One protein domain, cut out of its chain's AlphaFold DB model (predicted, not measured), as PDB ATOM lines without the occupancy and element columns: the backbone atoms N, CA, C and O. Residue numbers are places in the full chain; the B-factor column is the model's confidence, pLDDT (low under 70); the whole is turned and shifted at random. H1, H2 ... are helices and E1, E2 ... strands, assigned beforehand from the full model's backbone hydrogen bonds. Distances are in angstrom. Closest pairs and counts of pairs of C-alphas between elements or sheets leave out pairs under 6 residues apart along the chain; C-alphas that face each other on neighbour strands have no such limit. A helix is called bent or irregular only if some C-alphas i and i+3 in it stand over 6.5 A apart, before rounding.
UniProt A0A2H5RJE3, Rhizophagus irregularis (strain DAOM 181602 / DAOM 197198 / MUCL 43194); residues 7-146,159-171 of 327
ATOM      1  N   SER A   7     104.762 147.389  62.802       86.62
ATOM      2  CA  SER A   7     104.315 148.747  62.513       86.62
ATOM      3  C   SER A   7     104.604 149.158  61.060       86.62
ATOM      4  O   SER A   7     105.538 148.696  60.398       86.62
ATOM      5  N   LYS A   8     103.826 150.125  60.547       85.19
ATOM      6  CA  LYS A   8     104.077 150.763  59.234       85.19
ATOM      7  C   LYS A   8     105.474 151.381  59.175       85.19
ATOM      8  O   LYS A   8     106.072 151.410  58.101       85.19
ATOM      9  N   ALA A   9     105.946 151.938  60.291       86.50
ATOM     10  CA  ALA A   9     107.224 152.630  60.366       86.50
ATOM     11  C   ALA A   9     108.388 151.644  60.226       86.50
ATOM     12  O   ALA A   9     109.267 151.868  59.392       86.50
ATOM     13  N   GLU A  10     108.342 150.527  60.954       87.06
ATOM     14  CA  GLU A  10     109.338 149.453  60.874       87.06
ATOM     15  C   GLU A  10     109.400 148.857  59.470       87.06
ATOM     16  O   GLU A  10     110.476 148.816  58.870       87.06
ATOM     17  N   LEU A  11     108.244 148.516  58.888       86.19
ATOM     18  CA  LEU A  11     108.175 147.978  57.528       86.19
ATOM     19  C   LEU A  11     108.789 148.943  56.501       86.19
ATOM     20  O   LEU A  11     109.609 148.541  55.673       86.19
ATOM     21  N   LYS A  12     108.428 150.234  56.557       87.00
ATOM     22  CA  LYS A  12     108.980 151.256  55.650       87.00
ATOM     23  C   LYS A  12     110.478 151.455  55.868       87.00
ATOM     24  O   LYS A  12     111.215 151.622  54.896       87.00
ATOM     25  N   SER A  13     110.929 151.461  57.120       87.31
ATOM     26  CA  SER A  13     112.343 151.595  57.473       87.31
ATOM     27  C   SER A  13     113.159 150.433  56.905       87.31
ATOM     28  O   SER A  13     114.153 150.661  56.214       87.31
ATOM     29  N   HIS A  14     112.688 149.198  57.089       89.31
ATOM     30  CA  HIS A  14     113.331 148.003  56.550       89.31
ATOM     31  C   HIS A  14     113.364 148.009  55.013       89.31
ATOM     32  O   HIS A  14     114.424 147.841  54.414       89.31
ATOM     33  N   GLN A  15     112.244 148.317  54.346       86.94
ATOM     34  CA  GLN A  15     112.188 148.415  52.879       86.94
ATOM     35  C   GLN A  15     113.130 149.488  52.310       86.94
ATOM     36  O   GLN A  15     113.700 149.311  51.234       86.94
ATOM     37  N   ARG A  16     113.329 150.605  53.024       86.88
ATOM     38  CA  ARG A  16     114.292 151.645  52.623       86.88
ATOM     39  C   ARG A  16     115.739 151.152  52.667       86.88
ATOM     40  O   ARG A  16     116.534 151.647  51.874       86.88
ATOM     41  N   LYS A  17     116.087 150.212  53.555       87.50
ATOM     42  CA  LYS A  17     117.443 149.634  53.620       87.50
ATOM     43  C   LYS A  17     117.762 148.861  52.340       87.50
ATOM     44  O   LYS A  17     118.777 149.154  51.717       87.50
ATOM     45  N   HIS A  18     116.838 148.004  51.898       87.94
ATOM     46  CA  HIS A  18     116.950 147.287  50.623       87.94
ATOM     47  C   HIS A  18     117.051 148.232  49.424       87.94
ATOM     48  O   HIS A  18     117.978 148.125  48.631       87.94
ATOM     49  N   ARG A  19     116.158 149.232  49.327       85.31
ATOM     50  CA  ARG A  19     116.176 150.211  48.217       85.31
ATOM     51  C   ARG A  19     117.480 151.000  48.116       85.31
ATOM     52  O   ARG A  19     117.816 151.474  47.040       85.31
ATOM     53  N   ARG A  20     118.173 151.197  49.238       86.31
ATOM     54  CA  ARG A  20     119.438 151.942  49.315       86.31
ATOM     55  C   ARG A  20     120.670 151.043  49.185       86.31
ATOM     56  O   ARG A  20     121.769 151.546  49.385       86.31
ATOM     57  N   GLY A  21     120.499 149.740  48.940       79.38
ATOM     58  CA  GLY A  21     121.605 148.781  48.871       79.38
ATOM     59  C   GLY A  21     122.422 148.690  50.164       79.38
ATOM     60  O   GLY A  21     123.596 148.337  50.126       79.38
ATOM     61  N   ARG A  22     121.845 149.062  51.317       76.00
ATOM     62  CA  ARG A  22     122.563 149.010  52.596       76.00
ATOM     63  C   ARG A  22     122.669 147.568  53.072       76.00
ATOM     64  O   ARG A  22     121.696 146.825  52.978       76.00
ATOM     65  N   ILE A  23     123.807 147.222  53.671       72.75
ATOM     66  CA  ILE A  23     123.994 145.941  54.359       72.75
ATOM     67  C   ILE A  23     122.919 145.800  55.446       72.75
ATOM     68  O   ILE A  23     122.698 146.707  56.255       72.75
ATOM     69  N   ILE A  24     122.216 144.670  55.433       76.69
ATOM     70  CA  ILE A  24     121.158 144.355  56.392       76.69
ATOM     71  C   ILE A  24     121.729 143.397  57.429       76.69
ATOM     72  O   ILE A  24     121.836 142.200  57.186       76.69
ATOM     73  N   ASN A  25     122.068 143.943  58.596       69.38
ATOM     74  CA  ASN A  25     122.647 143.176  59.705       69.38
ATOM     75  C   ASN A  25     121.631 142.232  60.375       69.38
ATOM     76  O   ASN A  25     122.025 141.251  60.992       69.38
ATOM     77  N   GLN A  26     120.331 142.512  60.245       78.62
ATOM     78  CA  GLN A  26     119.257 141.706  60.824       78.62
ATOM     79  C   GLN A  26     118.213 141.393  59.755       78.62
ATOM     80  O   GLN A  26     117.493 142.278  59.284       78.62
ATOM     81  N   LYS A  27     118.174 140.126  59.333       84.88
ATOM     82  CA  LYS A  27     117.167 139.624  58.398       84.88
ATOM     83  C   LYS A  27     115.816 139.548  59.106       84.88
ATOM     84  O   LYS A  27     115.719 139.023  60.208       84.88
ATOM     85  N   GLU A  28     114.781 140.043  58.439       88.38
ATOM     86  CA  GLU A  28     113.421 140.086  58.979       88.38
ATOM     87  C   GLU A  28     112.554 138.998  58.346       88.38
ATOM     88  O   GLU A  28     112.490 138.892  57.119       88.38
ATOM     89  N   VAL A  29     111.855 138.210  59.167       89.19
ATOM     90  CA  VAL A  29     111.105 137.016  58.722       89.19
ATOM     91  C   VAL A  29     109.959 137.328  57.749       89.19
ATOM     92  O   VAL A  29     109.625 136.501  56.905       89.19
ATOM     93  N   TYR A  30     109.384 138.531  57.818       89.81
ATOM     94  CA  TYR A  30     108.310 138.993  56.927       89.81
ATOM     95  C   TYR A  30     108.812 139.461  55.552       89.81
ATOM     96  O   TYR A  30     108.017 139.762  54.658       89.81
ATOM     97  N   CYS A  31     110.128 139.604  55.373       90.00
ATOM     98  CA  CYS A  31     110.697 140.211  54.182       90.00
ATOM     99  C   CYS A  31     111.093 139.157  53.141       90.00
ATOM    100  O   CYS A  31     112.059 138.420  53.327       90.00
ATOM    101  N   ILE A  32     110.418 139.171  51.988       87.94
ATOM    102  CA  ILE A  32     110.724 138.271  50.865       87.94
ATOM    103  C   ILE A  32     112.115 138.501  50.252       87.94
ATOM    104  O   ILE A  32     112.692 137.582  49.695       87.94
ATOM    105  N   GLN A  33     112.696 139.697  50.383       85.75
ATOM    106  CA  GLN A  33     114.073 139.949  49.929       85.75
ATOM    107  C   GLN A  33     115.114 139.399  50.918       85.75
ATOM    108  O   GLN A  33     116.209 139.027  50.511       85.75
ATOM    109  N   CYS A  34     114.778 139.314  52.212       88.06
ATOM    110  CA  CYS A  34     115.628 138.652  53.208       88.06
ATOM    111  C   CYS A  34     115.518 137.123  53.134       88.06
ATOM    112  O   CYS A  34     116.507 136.428  53.375       88.06
ATOM    113  N   TYR A  35     114.318 136.624  52.821       87.75
ATOM    114  CA  TYR A  35     113.969 135.205  52.738       87.75
ATOM    115  C   TYR A  35     113.173 134.915  51.449       87.75
ATOM    116  O   TYR A  35     111.944 134.782  51.510       87.75
ATOM    117  N   PRO A  36     113.847 134.842  50.287       87.00
ATOM    118  CA  PRO A  36     113.199 134.594  49.000       87.00
ATOM    119  C   PRO A  36     112.575 133.200  48.933       87.00
ATOM    120  O   PRO A  36     113.132 132.229  49.444       87.00
ATOM    121  N   THR A  37     111.407 133.109  48.297       83.62
ATOM    122  CA  THR A  37     110.686 131.846  48.073       83.62
ATOM    123  C   THR A  37     111.274 131.044  46.922       83.62
ATOM    124  O   THR A  37     111.337 129.824  46.997       83.62
ATOM    125  N   ASP A  38     111.774 131.730  45.896       78.38
ATOM    126  CA  ASP A  38     112.272 131.110  44.659       78.38
ATOM    127  C   ASP A  38     113.597 130.363  44.876       78.38
ATOM    128  O   ASP A  38     114.013 129.546  44.063       78.38
ATOM    129  N   SER A  39     114.266 130.637  45.997       74.44
ATOM    130  CA  SER A  39     115.509 129.980  46.397       74.44
ATOM    131  C   SER A  39     115.284 128.706  47.213       74.44
ATOM    132  O   SER A  39     116.256 128.134  47.698       74.44
ATOM    133  N   ILE A  40     114.033 128.280  47.421       78.25
ATOM    134  CA  ILE A  40     113.703 127.074  48.185       78.25
ATOM    135  C   ILE A  40     113.568 125.907  47.199       78.25
ATOM    136  O   ILE A  40     112.633 125.903  46.401       78.25
ATOM    137  N   PRO A  41     114.462 124.901  47.241       77.38
ATOM    138  CA  PRO A  41     114.291 123.682  46.456       77.38
ATOM    139  C   PRO A  41     112.959 123.005  46.790       77.38
ATOM    140  O   PRO A  41     112.573 122.978  47.960       77.38
ATOM    141  N   ALA A  42     112.288 122.421  45.795       74.06
ATOM    142  CA  ALA A  42     111.012 121.725  45.997       74.06
ATOM    143  C   ALA A  42     111.108 120.650  47.099       74.06
ATOM    144  O   ALA A  42     110.246 120.585  47.971       74.06
ATOM    145  N   ASP A  43     112.225 119.918  47.148       75.38
ATOM    146  CA  ASP A  43     112.505 118.882  48.155       75.38
ATOM    147  C   ASP A  43     112.608 119.416  49.596       75.38
ATOM    148  O   ASP A  43     112.544 118.658  50.564       75.38
ATOM    149  N   ASN A  44     112.775 120.731  49.770       82.00
ATOM    150  CA  ASN A  44     112.854 121.370  51.080       82.00
ATOM    151  C   ASN A  44     111.503 121.863  51.609       82.00
ATOM    152  O   ASN A  44     111.452 122.331  52.751       82.00
ATOM    153  N   ILE A  45     110.424 121.753  50.828       86.69
ATOM    154  CA  ILE A  45     109.070 122.073  51.282       86.69
ATOM    155  C   ILE A  45     108.554 120.895  52.125       86.69
ATOM    156  O   ILE A  45     108.420 119.785  51.611       86.69
ATOM    157  N   PRO A  46     108.270 121.085  53.428       89.75
ATOM    158  CA  PRO A  46     107.799 119.995  54.274       89.75
ATOM    159  C   PRO A  46     106.439 119.472  53.807       89.75
ATOM    160  O   PRO A  46     105.526 120.258  53.557       89.75
ATOM    161  N   ASP A  47     106.268 118.149  53.788       89.25
ATOM    162  CA  ASP A  47     104.951 117.539  53.568       89.25
ATOM    163  C   ASP A  47     103.904 118.120  54.542       89.25
ATOM    164  O   ASP A  47     104.188 118.303  55.733       89.25
ATOM    165  N   GLY A  48     102.722 118.427  54.002       90.56
ATOM    166  CA  GLY A  48     101.625 119.141  54.660       90.56
ATOM    167  C   GLY A  48     101.635 120.668  54.489       90.56
ATOM    168  O   GLY A  48     100.589 121.301  54.650       90.56
ATOM    169  N   PHE A  49     102.757 121.281  54.086       94.62
ATOM    170  CA  PHE A  49     102.852 122.743  53.945       94.62
ATOM    171  C   PHE A  49     101.865 123.314  52.916       94.62
ATOM    172  O   PHE A  49     101.262 124.357  53.157       94.62
ATOM    173  N   GLU A  50     101.642 122.627  51.795       92.44
ATOM    174  CA  GLU A  50     100.700 123.072  50.756       92.44
ATOM    175  C   GLU A  50      99.257 123.137  51.268       92.44
ATOM    176  O   GLU A  50      98.530 124.090  50.992       92.44
ATOM    177  N   LYS A  51      98.851 122.145  52.070       94.88
ATOM    178  CA  LYS A  51      97.514 122.072  52.674       94.88
ATOM    179  C   LYS A  51      97.346 123.129  53.760       94.88
ATOM    180  O   LYS A  51      96.306 123.784  53.815       94.88
ATOM    181  N   PHE A  52      98.386 123.354  54.565       96.19
ATOM    182  CA  PHE A  52      98.456 124.494  55.482       96.19
ATOM    183  C   PHE A  52      98.290 125.825  54.732       96.19
ATOM    184  O   PHE A  52      97.460 126.653  55.115       96.19
ATOM    185  N   TRP A  53      99.036 126.018  53.641       95.88
ATOM    186  CA  TRP A  53      98.989 127.240  52.846       95.88
ATOM    187  C   TRP A  53      97.613 127.458  52.210       95.88
ATOM    188  O   TRP A  53      97.078 128.570  52.232       95.88
ATOM    189  N   LEU A  54      96.996 126.395  51.692       94.44
ATOM    190  CA  LEU A  54      95.649 126.451  51.135       94.44
ATOM    191  C   LEU A  54      94.620 126.844  52.204       94.44
ATOM    192  O   LEU A  54      93.824 127.755  51.987       94.44
ATOM    193  N   TRP A  55      94.678 126.228  53.385       95.00
ATOM    194  CA  TRP A  55      93.790 126.564  54.498       95.00
ATOM    195  C   TRP A  55      93.916 128.036  54.914       95.00
ATOM    196  O   TRP A  55      92.916 128.756  54.940       95.00
ATOM    197  N   ILE A  56      95.135 128.519  55.185       94.88
ATOM    198  CA  ILE A  56      95.331 129.882  55.700       94.88
ATOM    199  C   ILE A  56      95.057 130.963  54.640       94.88
ATOM    200  O   ILE A  56      94.609 132.066  54.966       94.88
ATOM    201  N   SER A  57      95.285 130.656  53.359       93.50
ATOM    202  CA  SER A  57      94.985 131.572  52.250       93.50
ATOM    203  C   SER A  57      93.488 131.717  51.990       93.50
ATOM    204  O   SER A  57      93.035 132.839  51.738       93.50
ATOM    205  N   ILE A  58      92.722 130.629  52.110       91.06
ATOM    206  CA  ILE A  58      91.264 130.636  51.947       91.06
ATOM    207  C   ILE A  58      90.585 131.252  53.173       91.06
ATOM    208  O   ILE A  58      89.828 132.207  53.027       91.06
ATOM    209  N   GLN A  59      90.875 130.745  54.374       89.88
ATOM    210  CA  GLN A  59      90.127 131.096  55.587       89.88
ATOM    211  C   GLN A  59      90.526 132.457  56.171       89.88
ATOM    212  O   GLN A  59      89.679 133.189  56.674       89.88
ATOM    213  N   TYR A  60      91.805 132.833  56.069       91.69
ATOM    214  CA  TYR A  60      92.339 134.046  56.707       91.69
ATOM    215  C   TYR A  60      92.947 135.034  55.711       91.69
ATOM    216  O   TYR A  60      93.593 136.006  56.097       91.69
ATOM    217  N   THR A  61      92.711 134.847  54.409       91.12
ATOM    218  CA  THR A  61      93.128 135.774  53.342       91.12
ATOM    219  C   THR A  61      94.644 135.997  53.223       91.12
ATOM    220  O   THR A  61      95.085 137.063  52.771       91.12
ATOM    221  N   ALA A  62      95.461 135.004  53.592       93.69
ATOM    222  CA  ALA A  62      96.904 135.042  53.351       93.69
ATOM    223  C   ALA A  62      97.218 135.194  51.849       93.69
ATOM    224  O   ALA A  62      96.535 134.636  50.988       93.69
ATOM    225  N   LYS A  63      98.232 136.003  51.521       93.12
ATOM    226  CA  LYS A  63      98.586 136.357  50.133       93.12
ATOM    227  C   LYS A  63     100.005 136.010  49.734       93.12
ATOM    228  O   LYS A  63     100.234 135.751  48.560       93.12
ATOM    229  N   GLN A  64     100.944 136.054  50.667       92.81
ATOM    230  CA  GLN A  64     102.344 135.764  50.381       92.81
ATOM    231  C   GLN A  64     103.017 135.205  51.631       92.81
ATOM    232  O   GLN A  64     102.816 135.745  52.717       92.81
ATOM    233  N   TYR A  65     103.804 134.147  51.467       93.44
ATOM    234  CA  TYR A  65     104.714 133.626  52.484       93.44
ATOM    235  C   TYR A  65     106.165 133.942  52.095       93.44
ATOM    236  O   TYR A  65     106.431 134.396  50.980       93.44
ATOM    237  N   THR A  66     107.102 133.721  53.013       93.00
ATOM    238  CA  THR A  66     108.547 133.859  52.772       93.00
ATOM    239  C   THR A  66     109.258 132.531  53.020       93.00
ATOM    240  O   THR A  66     108.682 131.597  53.583       93.00
ATOM    241  N   GLY A  67     110.545 132.436  52.677       90.44
ATOM    242  CA  GLY A  67     111.340 131.261  53.052       90.44
ATOM    243  C   GLY A  67     111.444 131.036  54.562       90.44
ATOM    244  O   GLY A  67     111.584 129.896  55.004       90.44
ATOM    245  N   ALA A  68     111.271 132.087  55.372       91.00
ATOM    246  CA  ALA A  68     111.178 131.946  56.820       91.00
ATOM    247  C   ALA A  68     109.904 131.199  57.242       91.00
ATOM    248  O   ALA A  68     109.957 130.431  58.199       91.00
ATOM    249  N   THR A  69     108.788 131.363  56.519       94.12
ATOM    250  CA  THR A  69     107.542 130.622  56.775       94.12
ATOM    251  C   THR A  69     107.753 129.121  56.606       94.12
ATOM    252  O   THR A  69     107.393 128.346  57.490       94.12
ATOM    253  N   VAL A  70     108.378 128.712  55.496       93.44
ATOM    254  CA  VAL A  70     108.653 127.299  55.185       93.44
ATOM    255  C   VAL A  70     109.627 126.705  56.203       93.44
ATOM    256  O   VAL A  70     109.372 125.634  56.753       93.44
ATOM    257  N   ALA A  71     110.709 127.424  56.515       91.31
ATOM    258  CA  ALA A  71     111.691 126.988  57.505       91.31
ATOM    259  C   ALA A  71     111.072 126.841  58.904       91.31
ATOM    260  O   ALA A  71     111.273 125.823  59.562       91.31
ATOM    261  N   ALA A  72     110.272 127.814  59.347       92.31
ATOM    262  CA  ALA A  72     109.597 127.746  60.638       92.31
ATOM    263  C   ALA A  72     108.554 126.617  60.686       92.31
ATOM    264  O   ALA A  72     108.451 125.941  61.704       92.31
ATOM    265  N   PHE A  73     107.838 126.346  59.589       94.31
ATOM    266  CA  PHE A  73     106.927 125.200  59.503       94.31
ATOM    267  C   PHE A  73     107.672 123.858  59.555       94.31
ATOM    268  O   PHE A  73     107.211 122.919  60.204       94.31
ATOM    269  N   LYS A  74     108.856 123.765  58.935       91.81
ATOM    270  CA  LYS A  74     109.725 122.582  59.035       91.81
ATOM    271  C   LYS A  74     110.115 122.304  60.486       91.81
ATOM    272  O   LYS A  74     109.970 121.169  60.936       91.81
ATOM    273  N   VAL A  75     110.544 123.347  61.203       90.50
ATOM    274  CA  VAL A  75     110.874 123.277  62.637       90.50
ATOM    275  C   VAL A  75     109.639 122.920  63.459       90.50
ATOM    276  O   VAL A  75     109.723 122.062  64.328       90.50
ATOM    277  N   LEU A  76     108.470 123.499  63.150       91.06
ATOM    278  CA  LEU A  76     107.221 123.136  63.817       91.06
ATOM    279  C   LEU A  76     106.981 121.631  63.709       91.06
ATOM    280  O   LEU A  76     106.783 120.993  64.727       91.06
ATOM    281  N   LYS A  77     107.076 121.046  62.512       89.25
ATOM    282  CA  LYS A  77     106.862 119.606  62.301       89.25
ATOM    283  C   LYS A  77     107.837 118.720  63.076       89.25
ATOM    284  O   LYS A  77     107.441 117.646  63.515       89.25
ATOM    285  N   THR A  78     109.085 119.155  63.235       87.50
ATOM    286  CA  THR A  78     110.098 118.400  63.989       87.50
ATOM    287  C   THR A  78     109.854 118.497  65.491       87.50
ATOM    288  O   THR A  78     109.840 117.485  66.179       87.50
ATOM    289  N   GLU A  79     109.577 119.697  65.991       85.31
ATOM    290  CA  GLU A  79     109.430 119.956  67.424       85.31
ATOM    291  C   GLU A  79     108.036 119.598  67.963       85.31
ATOM    292  O   GLU A  79     107.884 119.334  69.158       85.31
ATOM    293  N   PHE A  80     106.999 119.571  67.116       83.25
ATOM    294  CA  PHE A  80     105.612 119.444  67.569       83.25
ATOM    295  C   PHE A  80     105.387 118.190  68.408       83.25
ATOM    296  O   PHE A  80     104.740 118.294  69.429       83.25
ATOM    297  N   PHE A  81     105.937 117.030  68.079       76.12
ATOM    298  CA  PHE A  81     105.690 115.826  68.888       76.12
ATOM    299  C   PHE A  81     106.796 115.532  69.907       76.12
ATOM    300  O   PHE A  81     106.717 114.541  70.617       76.12
ATOM    301  N   ILE A  82     107.812 116.397  69.999       76.88
ATOM    302  CA  ILE A  82     109.008 116.154  70.818       76.88
ATOM    303  C   ILE A  82     109.062 117.105  72.016       76.88
ATOM    304  O   ILE A  82     109.319 116.675  73.137       76.88
ATOM    305  N   THR A  83     108.818 118.405  71.816       71.38
ATOM    306  CA  THR A  83     109.064 119.385  72.882       71.38
ATOM    307  C   THR A  83     107.946 119.435  73.928       71.38
ATOM    308  O   THR A  83     106.771 119.604  73.600       71.38
ATOM    309  N   THR A  84     108.298 119.377  75.213       65.12
ATOM    310  CA  THR A  84     107.381 119.651  76.337       65.12
ATOM    311  C   THR A  84     107.238 121.152  76.620       65.12
ATOM    312  O   THR A  84     106.346 121.572  77.354       65.12
ATOM    313  N   GLN A  85     108.086 121.992  76.013       69.50
ATOM    314  CA  GLN A  85     108.122 123.431  76.260       69.50
ATOM    315  C   GLN A  85     107.144 124.188  75.353       69.50
ATOM    316  O   GLN A  85     107.421 124.452  74.181       69.50
ATOM    317  N   LEU A  86     106.012 124.616  75.919       68.38
ATOM    318  CA  LEU A  86     104.974 125.348  75.184       68.38
ATOM    319  C   LEU A  86     105.489 126.666  74.574       68.38
ATOM    320  O   LEU A  86     105.150 126.999  73.439       68.38
ATOM    321  N   ASN A  87     106.369 127.381  75.283       72.50
ATOM    322  CA  ASN A  87     106.942 128.653  74.825       72.50
ATOM    323  C   ASN A  87     107.710 128.520  73.503       72.50
ATOM    324  O   ASN A  87     107.654 129.418  72.660       72.50
ATOM    325  N   THR A  88     108.387 127.390  73.293       80.06
ATOM    326  CA  THR A  88     109.149 127.122  72.069       80.06
ATOM    327  C   THR A  88     108.218 127.049  70.864       80.06
ATOM    328  O   THR A  88     108.452 127.710  69.852       80.06
ATOM    329  N   LEU A  89     107.101 126.333  70.991       82.12
ATOM    330  CA  LEU A  89     106.101 126.243  69.930       82.12
ATOM    331  C   LEU A  89     105.378 127.545  69.678       82.12
ATOM    332  O   LEU A  89     105.183 127.888  68.519       82.12
ATOM    333  N   VAL A  90     104.992 128.258  70.740       82.31
ATOM    334  CA  VAL A  90     104.365 129.577  70.619       82.31
ATOM    335  C   VAL A  90     105.298 130.513  69.855       82.31
ATOM    336  O   VAL A  90     104.857 131.230  68.959       82.31
ATOM    337  N   GLY A  91     106.605 130.454  70.127       84.12
ATOM    338  CA  GLY A  91     107.617 131.171  69.359       84.12
ATOM    339  C   GLY A  91     107.662 130.757  67.883       84.12
ATOM    340  O   GLY A  91     107.766 131.620  67.010       84.12
ATOM    341  N   ILE A  92     107.553 129.460  67.579       89.50
ATOM    342  CA  ILE A  92     107.555 128.944  66.201       89.50
ATOM    343  C   ILE A  92     106.281 129.348  65.444       89.50
ATOM    344  O   ILE A  92     106.384 129.907  64.352       89.50
ATOM    345  N   THR A  93     105.086 129.129  66.003       90.81
ATOM    346  CA  THR A  93     103.811 129.522  65.374       90.81
ATOM    347  C   THR A  93     103.721 131.030  65.194       90.81
ATOM    348  O   THR A  93     103.325 131.494  64.123       90.81
ATOM    349  N   THR A  94     104.195 131.805  66.171       89.19
ATOM    350  CA  THR A  94     104.306 133.264  66.046       89.19
ATOM    351  C   THR A  94     105.201 133.652  64.871       89.19
ATOM    352  O   THR A  94     104.797 134.473  64.048       89.19
ATOM    353  N   LYS A  95     106.381 133.029  64.726       91.31
ATOM    354  CA  LYS A  95     107.282 133.276  63.585       91.31
ATOM    355  C   LYS A  95     106.633 132.925  62.245       91.31
ATOM    356  O   LYS A  95     106.769 133.700  61.298       91.31
ATOM    357  N   ILE A  96     105.901 131.810  62.164       94.75
ATOM    358  CA  ILE A  96     105.146 131.427  60.959       94.75
ATOM    359  C   ILE A  96     104.157 132.541  60.601       94.75
ATOM    360  O   ILE A  96     104.221 133.081  59.500       94.75
ATOM    361  N   LEU A  97     103.293 132.948  61.530       94.25
ATOM    362  CA  LEU A  97     102.256 133.943  61.247       94.25
ATOM    363  C   LEU A  97     102.824 135.340  60.964       94.25
ATOM    364  O   LEU A  97     102.321 136.034  60.086       94.25
ATOM    365  N   GLN A  98     103.900 135.748  61.639       92.31
ATOM    366  CA  GLN A  98     104.582 137.022  61.374       92.31
ATOM    367  C   GLN A  98     105.268 137.055  60.004       92.31
ATOM    368  O   GLN A  98     105.399 138.121  59.405       92.31
ATOM    369  N   SER A  99     105.695 135.900  59.489       93.75
ATOM    370  CA  SER A  99     106.331 135.800  58.173       93.75
ATOM    371  C   SER A  99     105.347 135.868  56.991       93.75
ATOM    372  O   SER A  99     105.777 136.026  55.850       93.75
ATOM    373  N   ILE A 100     104.035 135.789  57.245       94.50
ATOM    374  CA  ILE A 100     102.992 135.760  56.212       94.50
ATOM    375  C   ILE A 100     102.358 137.142  56.039       94.50
ATOM    376  O   ILE A 100     101.982 137.813  56.999       94.50
ATOM    377  N   LYS A 101     102.177 137.548  54.781       93.44
ATOM    378  CA  LYS A 101     101.444 138.755  54.398       93.44
ATOM    379  C   LYS A 101      99.961 138.443  54.216       93.44
ATOM    380  O   LYS A 101      99.590 137.685  53.316       93.44
ATOM    381  N   PHE A 102      99.112 139.110  54.984       93.12
ATOM    382  CA  PHE A 102      97.655 139.003  54.925       93.12
ATOM    383  C   PHE A 102      97.030 140.174  54.165       93.12
ATOM    384  O   PHE A 102      97.540 141.301  54.188       93.12
ATOM    385  N   ARG A 103      95.907 139.920  53.477       90.06
ATOM    386  CA  ARG A 103      95.106 140.992  52.862       90.06
ATOM    387  C   ARG A 103      94.366 141.791  53.935       90.06
ATOM    388  O   ARG A 103      94.410 143.019  53.908       90.06
ATOM    389  N   GLN A 104      93.702 141.095  54.851       84.12
ATOM    390  CA  GLN A 104      92.984 141.656  55.993       84.12
ATOM    391  C   GLN A 104      93.307 140.819  57.233       84.12
ATOM    392  O   GLN A 104      93.451 139.605  57.135       84.12
ATOM    393  N   MET A 105      93.456 141.473  58.385       84.00
ATOM    394  CA  MET A 105      93.722 140.809  59.665       84.00
ATOM    395  C   MET A 105      92.533 141.069  60.582       84.00
ATOM    396  O   MET A 105      92.497 142.084  61.273       84.00
ATOM    397  N   ASN A 106      91.548 140.175  60.514       86.56
ATOM    398  CA  ASN A 106      90.323 140.255  61.318       86.56
ATOM    399  C   ASN A 106      90.420 139.400  62.592       86.56
ATOM    400  O   ASN A 106      89.640 139.584  63.516       86.56
ATOM    401  N   THR A 107      91.386 138.483  62.632       87.62
ATOM    402  CA  THR A 107      91.632 137.541  63.725       87.62
ATOM    403  C   THR A 107      92.847 138.009  64.519       87.62
ATOM    404  O   THR A 107      93.805 138.527  63.940       87.62
ATOM    405  N   SER A 108      92.827 137.855  65.843       90.00
ATOM    406  CA  SER A 108      93.994 138.198  66.663       90.00
ATOM    407  C   SER A 108      95.145 137.206  66.436       90.00
ATOM    408  O   SER A 108      94.923 136.050  66.074       90.00
ATOM    409  N   LEU A 109      96.394 137.636  66.668       86.50
ATOM    410  CA  LEU A 109      97.556 136.742  66.544       86.50
ATOM    411  C   LEU A 109      97.425 135.527  67.470       86.50
ATOM    412  O   LEU A 109      97.757 134.417  67.062       86.50
ATOM    413  N   LEU A 110      96.941 135.740  68.696       85.38
ATOM    414  CA  LEU A 110      96.745 134.683  69.686       85.38
ATOM    415  C   LEU A 110      95.751 133.634  69.178       85.38
ATOM    416  O   LEU A 110      96.056 132.446  69.164       85.38
ATOM    417  N   GLU A 111      94.597 134.092  68.702       88.00
ATOM    418  CA  GLU A 111      93.532 133.234  68.187       88.00
ATOM    419  C   GLU A 111      93.984 132.439  66.955       88.00
ATOM    420  O   GLU A 111      93.832 131.218  66.903       88.00
ATOM    421  N   LEU A 112      94.631 133.092  65.985       91.31
ATOM    422  CA  LEU A 112      95.124 132.393  64.798       91.31
ATOM    423  C   LEU A 112      96.273 131.426  65.129       91.31
ATOM    424  O   LEU A 112      96.393 130.375  64.498       91.31
ATOM    425  N   SER A 113      97.098 131.748  66.131       89.38
ATOM    426  CA  SER A 113      98.137 130.838  66.635       89.38
ATOM    427  C   SER A 113      97.520 129.588  67.257       89.38
ATOM    428  O   SER A 113      98.013 128.486  67.012       89.38
ATOM    429  N   PHE A 114      96.430 129.749  68.013       88.06
ATOM    430  CA  PHE A 114      95.675 128.634  68.574       88.06
ATOM    431  C   PHE A 114      95.084 127.749  67.470       88.06
ATOM    432  O   PHE A 114      95.305 126.538  67.485       88.06
ATOM    433  N   TYR A 115      94.419 128.331  66.464       91.31
ATOM    434  CA  TYR A 115      93.864 127.559  65.344       91.31
ATOM    435  C   TYR A 115      94.933 126.809  64.560       91.31
ATOM    436  O   TYR A 115      94.749 125.633  64.254       91.31
ATOM    437  N   LEU A 116      96.068 127.455  64.277       92.19
ATOM    438  CA  LEU A 116      97.197 126.797  63.630       92.19
ATOM    439  C   LEU A 116      97.658 125.588  64.447       92.19
ATOM    440  O   LEU A 116      97.777 124.500  63.897       92.19
ATOM    441  N   HIS A 117      97.880 125.762  65.750       86.94
ATOM    442  CA  HIS A 117      98.331 124.682  66.624       86.94
ATOM    443  C   HIS A 117      97.324 123.524  66.670       86.94
ATOM    444  O   HIS A 117      97.693 122.370  66.447       86.94
ATOM    445  N   LYS A 118      96.040 123.834  66.887       85.44
ATOM    446  CA  LYS A 118      94.987 122.827  67.037       85.44
ATOM    447  C   LYS A 118      94.728 122.055  65.746       85.44
ATOM    448  O   LYS A 118      94.582 120.837  65.765       85.44
ATOM    449  N   LEU A 119      94.683 122.745  64.610       90.25
ATOM    450  CA  LEU A 119      94.467 122.092  63.323       90.25
ATOM    451  C   LEU A 119      95.702 121.319  62.867       90.25
ATOM    452  O   LEU A 119      95.546 120.273  62.244       90.25
ATOM    453  N   PHE A 120      96.909 121.778  63.214       90.12
ATOM    454  CA  PHE A 120      98.134 121.014  62.985       90.12
ATOM    455  C   PHE A 120      98.063 119.654  63.687       90.12
ATOM    456  O   PHE A 120      98.329 118.636  63.058       90.12
ATOM    457  N   GLU A 121      97.636 119.618  64.948       85.50
ATOM    458  CA  GLU A 121      97.420 118.376  65.695       85.50
ATOM    459  C   GLU A 121      96.351 117.487  65.038       85.50
ATOM    460  O   GLU A 121      96.634 116.350  64.659       85.50
ATOM    461  N   LEU A 122      95.142 118.021  64.819       83.88
ATOM    462  CA  LEU A 122      93.990 117.256  64.312       83.88
ATOM    463  C   LEU A 122      94.182 116.690  62.895       83.88
ATOM    464  O   LEU A 122      93.508 115.737  62.511       83.88
ATOM    465  N   THR A 123      95.073 117.285  62.104       87.56
ATOM    466  CA  THR A 123      95.390 116.846  60.734       87.56
ATOM    467  C   THR A 123      96.726 116.106  60.640       87.56
ATOM    468  O   THR A 123      97.196 115.827  59.533       87.56
ATOM    469  N   ASN A 124      97.351 115.792  61.784       85.94
ATOM    470  CA  ASN A 124      98.665 115.155  61.874       85.94
ATOM    471  C   ASN A 124      99.733 115.887  61.033       85.94
ATOM    472  O   ASN A 124     100.395 115.304  60.171       85.94
ATOM    473  N   GLY A 125      99.846 117.197  61.252       87.44
ATOM    474  CA  GLY A 125     100.769 118.094  60.564       87.44
ATOM    475  C   GLY A 125     100.304 118.535  59.177       87.44
ATOM    476  O   GLY A 125     101.131 118.653  58.277       87.44
ATOM    477  N   PHE A 126      99.000 118.762  58.988       93.00
ATOM    478  CA  PHE A 126      98.383 119.101  57.696       93.00
ATOM    479  C   PHE A 126      98.584 118.031  56.614       93.00
ATOM    480  O   PHE A 126      98.602 118.336  55.421       93.00
ATOM    481  N   LYS A 127      98.653 116.747  56.996       89.75
ATOM    482  CA  LYS A 127      98.595 115.634  56.028       89.75
ATOM    483  C   LYS A 127      97.269 115.602  55.272       89.75
ATOM    484  O   LYS A 127      97.216 115.091  54.156       89.75
ATOM    485  N   SER A 128      96.208 116.176  55.828       89.94
ATOM    486  CA  SER A 128      94.923 116.422  55.170       89.94
ATOM    487  C   SER A 128      94.495 117.880  55.361       89.94
ATOM    488  O   SER A 128      95.012 118.586  56.227       89.94
ATOM    489  N   LEU A 129      93.577 118.356  54.513       91.00
ATOM    490  CA  LEU A 129      92.966 119.671  54.711       91.00
ATOM    491  C   LEU A 129      92.041 119.632  55.935       91.00
ATOM    492  O   LEU A 129      91.277 118.671  56.060       91.00
ATOM    493  N   PRO A 130      92.063 120.664  56.798       91.06
ATOM    494  CA  PRO A 130      91.113 120.776  57.895       91.06
ATOM    495  C   PRO A 130      89.666 120.722  57.403       91.06
ATOM    496  O   PRO A 130      89.290 121.450  56.483       91.06
ATOM    497  N   THR A 131      88.841 119.886  58.031       89.25
ATOM    498  CA  THR A 131      87.402 119.835  57.738       89.25
ATOM    499  C   THR A 131      86.666 120.998  58.404       89.25
ATOM    500  O   THR A 131      87.118 121.531  59.419       89.25
ATOM    501  N   ASN A 132      85.489 121.367  57.884       85.31
ATOM    502  CA  ASN A 132      84.650 122.404  58.502       85.31
ATOM    503  C   ASN A 132      84.343 122.087  59.971       85.31
ATOM    504  O   ASN A 132      84.386 122.980  60.809       85.31
ATOM    505  N   THR A 133      84.114 120.815  60.302       83.50
ATOM    506  CA  THR A 133      83.906 120.364  61.680       83.50
ATOM    507  C   THR A 133      85.120 120.663  62.561       83.50
ATOM    508  O   THR A 133      84.970 121.254  63.624       83.50
ATOM    509  N   GLN A 134      86.338 120.328  62.115       85.69
ATOM    510  CA  GLN A 134      87.563 120.610  62.875       85.69
ATOM    511  C   GLN A 134      87.778 122.117  63.089       85.69
ATOM    512  O   GLN A 134      88.161 122.529  64.183       85.69
ATOM    513  N   VAL A 135      87.497 122.937  62.071       88.25
ATOM    514  CA  VAL A 135      87.612 124.403  62.151       88.25
ATOM    515  C   VAL A 135      86.586 124.990  63.125       88.25
ATOM    516  O   VAL A 135      86.962 125.757  64.010       88.25
ATOM    517  N   THR A 136      85.312 124.596  63.019       85.50
ATOM    518  CA  THR A 136      84.245 125.040  63.931       85.50
ATOM    519  C   THR A 136      84.548 124.654  65.375       85.50
ATOM    520  O   THR A 136      84.377 125.466  66.280       85.50
ATOM    521  N   ASN A 137      85.055 123.444  65.598       82.25
ATOM    522  CA  ASN A 137      85.374 122.977  66.943       82.25
ATOM    523  C   ASN A 137      86.554 123.753  67.541       82.25
ATOM    524  O   ASN A 137      86.494 124.153  68.700       82.25
ATOM    525  N   ALA A 138      87.593 124.045  66.752       86.56
ATOM    526  CA  ALA A 138      88.687 124.904  67.201       86.56
ATOM    527  C   ALA A 138      88.182 126.311  67.580       86.56
ATOM    528  O   ALA A 138      88.567 126.836  68.624       86.56
ATOM    529  N   TYR A 139      87.275 126.890  66.783       87.69
ATOM    530  CA  TYR A 139      86.629 128.168  67.097       87.69
ATOM    531  C   TYR A 139      85.854 128.121  68.421       87.69
ATOM    532  O   TYR A 139      86.024 129.003  69.263       87.69
ATOM    533  N   GLN A 140      85.036 127.085  68.624       86.12
ATOM    534  CA  GLN A 140      84.239 126.916  69.842       86.12
ATOM    535  C   GLN A 140      85.116 126.780  71.089       86.12
ATOM    536  O   GLN A 140      84.848 127.449  72.083       86.12
ATOM    537  N   ILE A 141      86.189 125.982  71.016       83.25
ATOM    538  CA  ILE A 141      87.135 125.805  72.126       83.25
ATOM    539  C   ILE A 141      87.781 127.141  72.497       83.25
ATOM    540  O   ILE A 141      87.815 127.495  73.671       83.25
ATOM    541  N   PHE A 142      88.253 127.911  71.511       84.25
ATOM    542  CA  PHE A 142      88.894 129.200  71.781       84.25
ATOM    543  C   PHE A 142      87.938 130.209  72.435       84.25
ATOM    544  O   PHE A 142      88.337 130.963  73.321       84.25
ATOM    545  N   HIS A 143      86.669 130.204  72.024       84.69
ATOM    546  CA  HIS A 143      85.646 131.124  72.524       84.69
ATOM    547  C   HIS A 143      84.876 130.595  73.744       84.69
ATOM    548  O   HIS A 143      83.901 131.223  74.154       84.69
ATOM    549  N   ASN A 144      85.286 129.459  74.323       79.44
ATOM    550  CA  ASN A 144      84.586 128.783  75.423       79.44
ATOM    551  C   ASN A 144      83.092 128.542  75.139       79.44
ATOM    552  O   ASN A 144      82.253 128.595  76.039       79.44
ATOM    553  N   ILE A 145      82.748 128.292  73.876       76.75
ATOM    554  CA  ILE A 145      81.384 127.958  73.477       76.75
ATOM    555  C   ILE A 145      81.197 126.461  73.738       76.75
ATOM    556  O   ILE A 145      81.985 125.666  73.217       76.75
ATOM    557  N   PRO A 146      80.178 126.050  74.515       64.25
ATOM    558  CA  PRO A 146      79.901 124.641  74.744       64.25
ATOM    559  C   PRO A 146      79.753 123.912  73.410       64.25
ATOM    560  O   PRO A 146      78.925 124.287  72.577       64.25
ATOM    561  N   MET A 159      83.232 109.185  73.490       69.06
ATOM    562  CA  MET A 159      83.943 109.879  74.564       69.06
ATOM    563  C   MET A 159      85.429 110.059  74.228       69.06
ATOM    564  O   MET A 159      85.977 111.135  74.457       69.06
ATOM    565  N   ARG A 160      86.074 109.053  73.620       66.75
ATOM    566  CA  ARG A 160      87.452 109.159  73.109       66.75
ATOM    567  C   ARG A 160      87.561 110.182  71.983       66.75
ATOM    568  O   ARG A 160      88.472 111.004  72.014       66.75
ATOM    569  N   ASP A 161      86.640 110.175  71.027       68.06
ATOM    570  CA  ASP A 161      86.628 111.148  69.930       68.06
ATOM    571  C   ASP A 161      86.387 112.567  70.443       68.06
ATOM    572  O   ASP A 161      87.030 113.509  69.979       68.06
ATOM    573  N   LEU A 162      85.533 112.728  71.454       68.69
ATOM    574  CA  LEU A 162      85.350 114.004  72.136       68.69
ATOM    575  C   LEU A 162      86.593 114.431  72.902       68.69
ATOM    576  O   LEU A 162      86.971 115.592  72.825       68.69
ATOM    577  N   MET A 163      87.274 113.516  73.579       66.75
ATOM    578  CA  MET A 163      88.524 113.818  74.269       66.75
ATOM    579  C   MET A 163      89.616 114.272  73.286       66.75
ATOM    580  O   MET A 163      90.239 115.316  73.494       66.75
ATOM    581  N   LYS A 164      89.782 113.570  72.156       65.69
ATOM    582  CA  LYS A 164      90.675 113.992  71.061       65.69
ATOM    583  C   LYS A 164      90.270 115.351  70.506       65.69
ATOM    584  O   LYS A 164      91.110 116.212  70.243       65.69
ATOM    585  N   LEU A 165      88.972 115.565  70.338       62.16
ATOM    586  CA  LEU A 165      88.453 116.788  69.756       62.16
ATOM    587  C   LEU A 165      88.673 117.995  70.670       62.16
ATOM    588  O   LEU A 165      89.287 118.976  70.248       62.16
ATOM    589  N   VAL A 166      88.190 117.919  71.908       59.50
ATOM    590  CA  VAL A 166      88.217 119.025  72.866       59.50
ATOM    591  C   VAL A 166      89.648 119.251  73.349       59.50
ATOM    592  O   VAL A 166      90.096 120.393  73.407       59.50
ATOM    593  N   TRP A 167      90.397 118.190  73.665       59.66
ATOM    594  CA  TRP A 167      91.684 118.303  74.371       59.66
ATOM    595  C   TRP A 167      92.897 117.918  73.530       59.66
ATOM    596  O   TRP A 167      94.017 118.102  73.988       59.66
ATOM    597  N   GLY A 168      92.718 117.399  72.309       56.81
ATOM    598  CA  GLY A 168      93.844 117.001  71.443       56.81
ATOM    599  C   GLY A 168      94.523 115.700  71.855       56.81
ATOM    600  O   GLY A 168      95.291 115.116  71.098       56.81
ATOM    601  N   ALA A 169      94.181 115.203  73.039       60.03
ATOM    602  CA  ALA A 169      94.732 113.996  73.605       60.03
ATOM    603  C   ALA A 169      93.983 112.773  73.074       60.03
ATOM    604  O   ALA A 169      92.795 112.589  73.343       60.03
ATOM    605  N   ASP A 170      94.698 111.907  72.362       63.50
ATOM    606  CA  ASP A 170      94.292 110.517  72.237       63.50
ATOM    607  C   ASP A 170      94.718 109.785  73.521       63.50
ATOM    608  O   ASP A 170      95.916 109.649  73.759       63.50
ATOM    609  N   PRO A 171      93.785 109.308  74.367       57.22
ATOM    610  CA  PRO A 171      94.142 108.594  75.594       57.22
ATOM    611  C   PRO A 171      94.869 107.261  75.342       57.22
ATOM    612  O   PRO A 171      95.323 106.636  76.295       57.22
TER     613      PRO A 171
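This is residues 7 to 146 and 159 to 171 of the 327 residues of a protein of Rhizophagus irregularis (strain DAOM 181602 / DAOM 197198 / MUCL 43194) (UniProt A0A2H5RJE3). A long, crooked pile of helices, in which H4 and H5 cross nearly at right angles at the core, H3 folds back beside H4 as a helical hairpin, H6 packs on H5, and H7 packs on H6 towards one end. H1 lies alone at the opposite end, joined to the rest by a long unnamed stretch, while H2 is close to H3 and near H5. The printed part has 153 residues, with seven named helices and one named strand in the order H1, H2, E1, H3, H4, H5, H6, H7, and its class is mostly helix. The whole is compact by its radius of gyration of the C-alphas, 16.9 A, yet elongated in outline, spanning 60 by 33 by 28 A.

H4, residues 86 to 99, and H5, residues 109 to 122, touch, with C-alphas 93 and 113 closest at 6.0 A; at 70.4 degrees they are only just about perpendicular. H3, residues 67 to 79, touches H4 at a shallow tilt of 21 degrees, opposite ways, as a helical hairpin; their closest C-alphas, Thr 69 and Ile 96, are 4.9 A apart. H6, residues 132 to 142, touches H5 at a steep tilt of 49 degrees, opposite ways; the closest C-alphas, Tyr 115 and Ala 138, are 6.1 A apart. H7, residues 159 to 167, touches H6 at a steep tilt of 61 degrees, the same way, with C-alphas 141 and 166 closest at 6.9 A. H2, residues 49 to 59, is close to H3 but not clearly touching; C-alphas 49 and 73 are closest at 7.3 A. H2 and H5 are near each other. E1, residues 62 to 64, pairs with no named strand, but a short antiparallel pairing joins it to residues 101 to 102. H1, residues 8 to 19, is apart from the other named elements. In H1 to H7 every O i to N i+4 pair is within hydrogen-bond range.

H4 runs 20.0 A from C-alpha 86 at (104.974, 125.348, 75.184), H5 19.9 A, H3 18.4 A. H1 runs 16.4 A from C-alpha 8 at (104.077, 150.763, 59.234), H6 15.5 A, H2 15.3 A. H7, 11.4 A, ends at C-alpha 167 at (91.684, 118.303, 74.371); E1 is 6.2 A long.

The two C-alphas farthest apart, Arg 20 and Met 159, are 60.6 A apart. Residues 147 to 158 are not printed, and C-alphas 146 and 159 are 15.3 A apart across this cut. Residues 20 to 48 form the long link from H1 to H2. Residues 82 to 87, of which 86 and 87 belong to H4, stand free. The mean pLDDT of the printed part is 84.6; residue 25, residues 84 to 86, residue 146 and residues 159 to 171 are under 70.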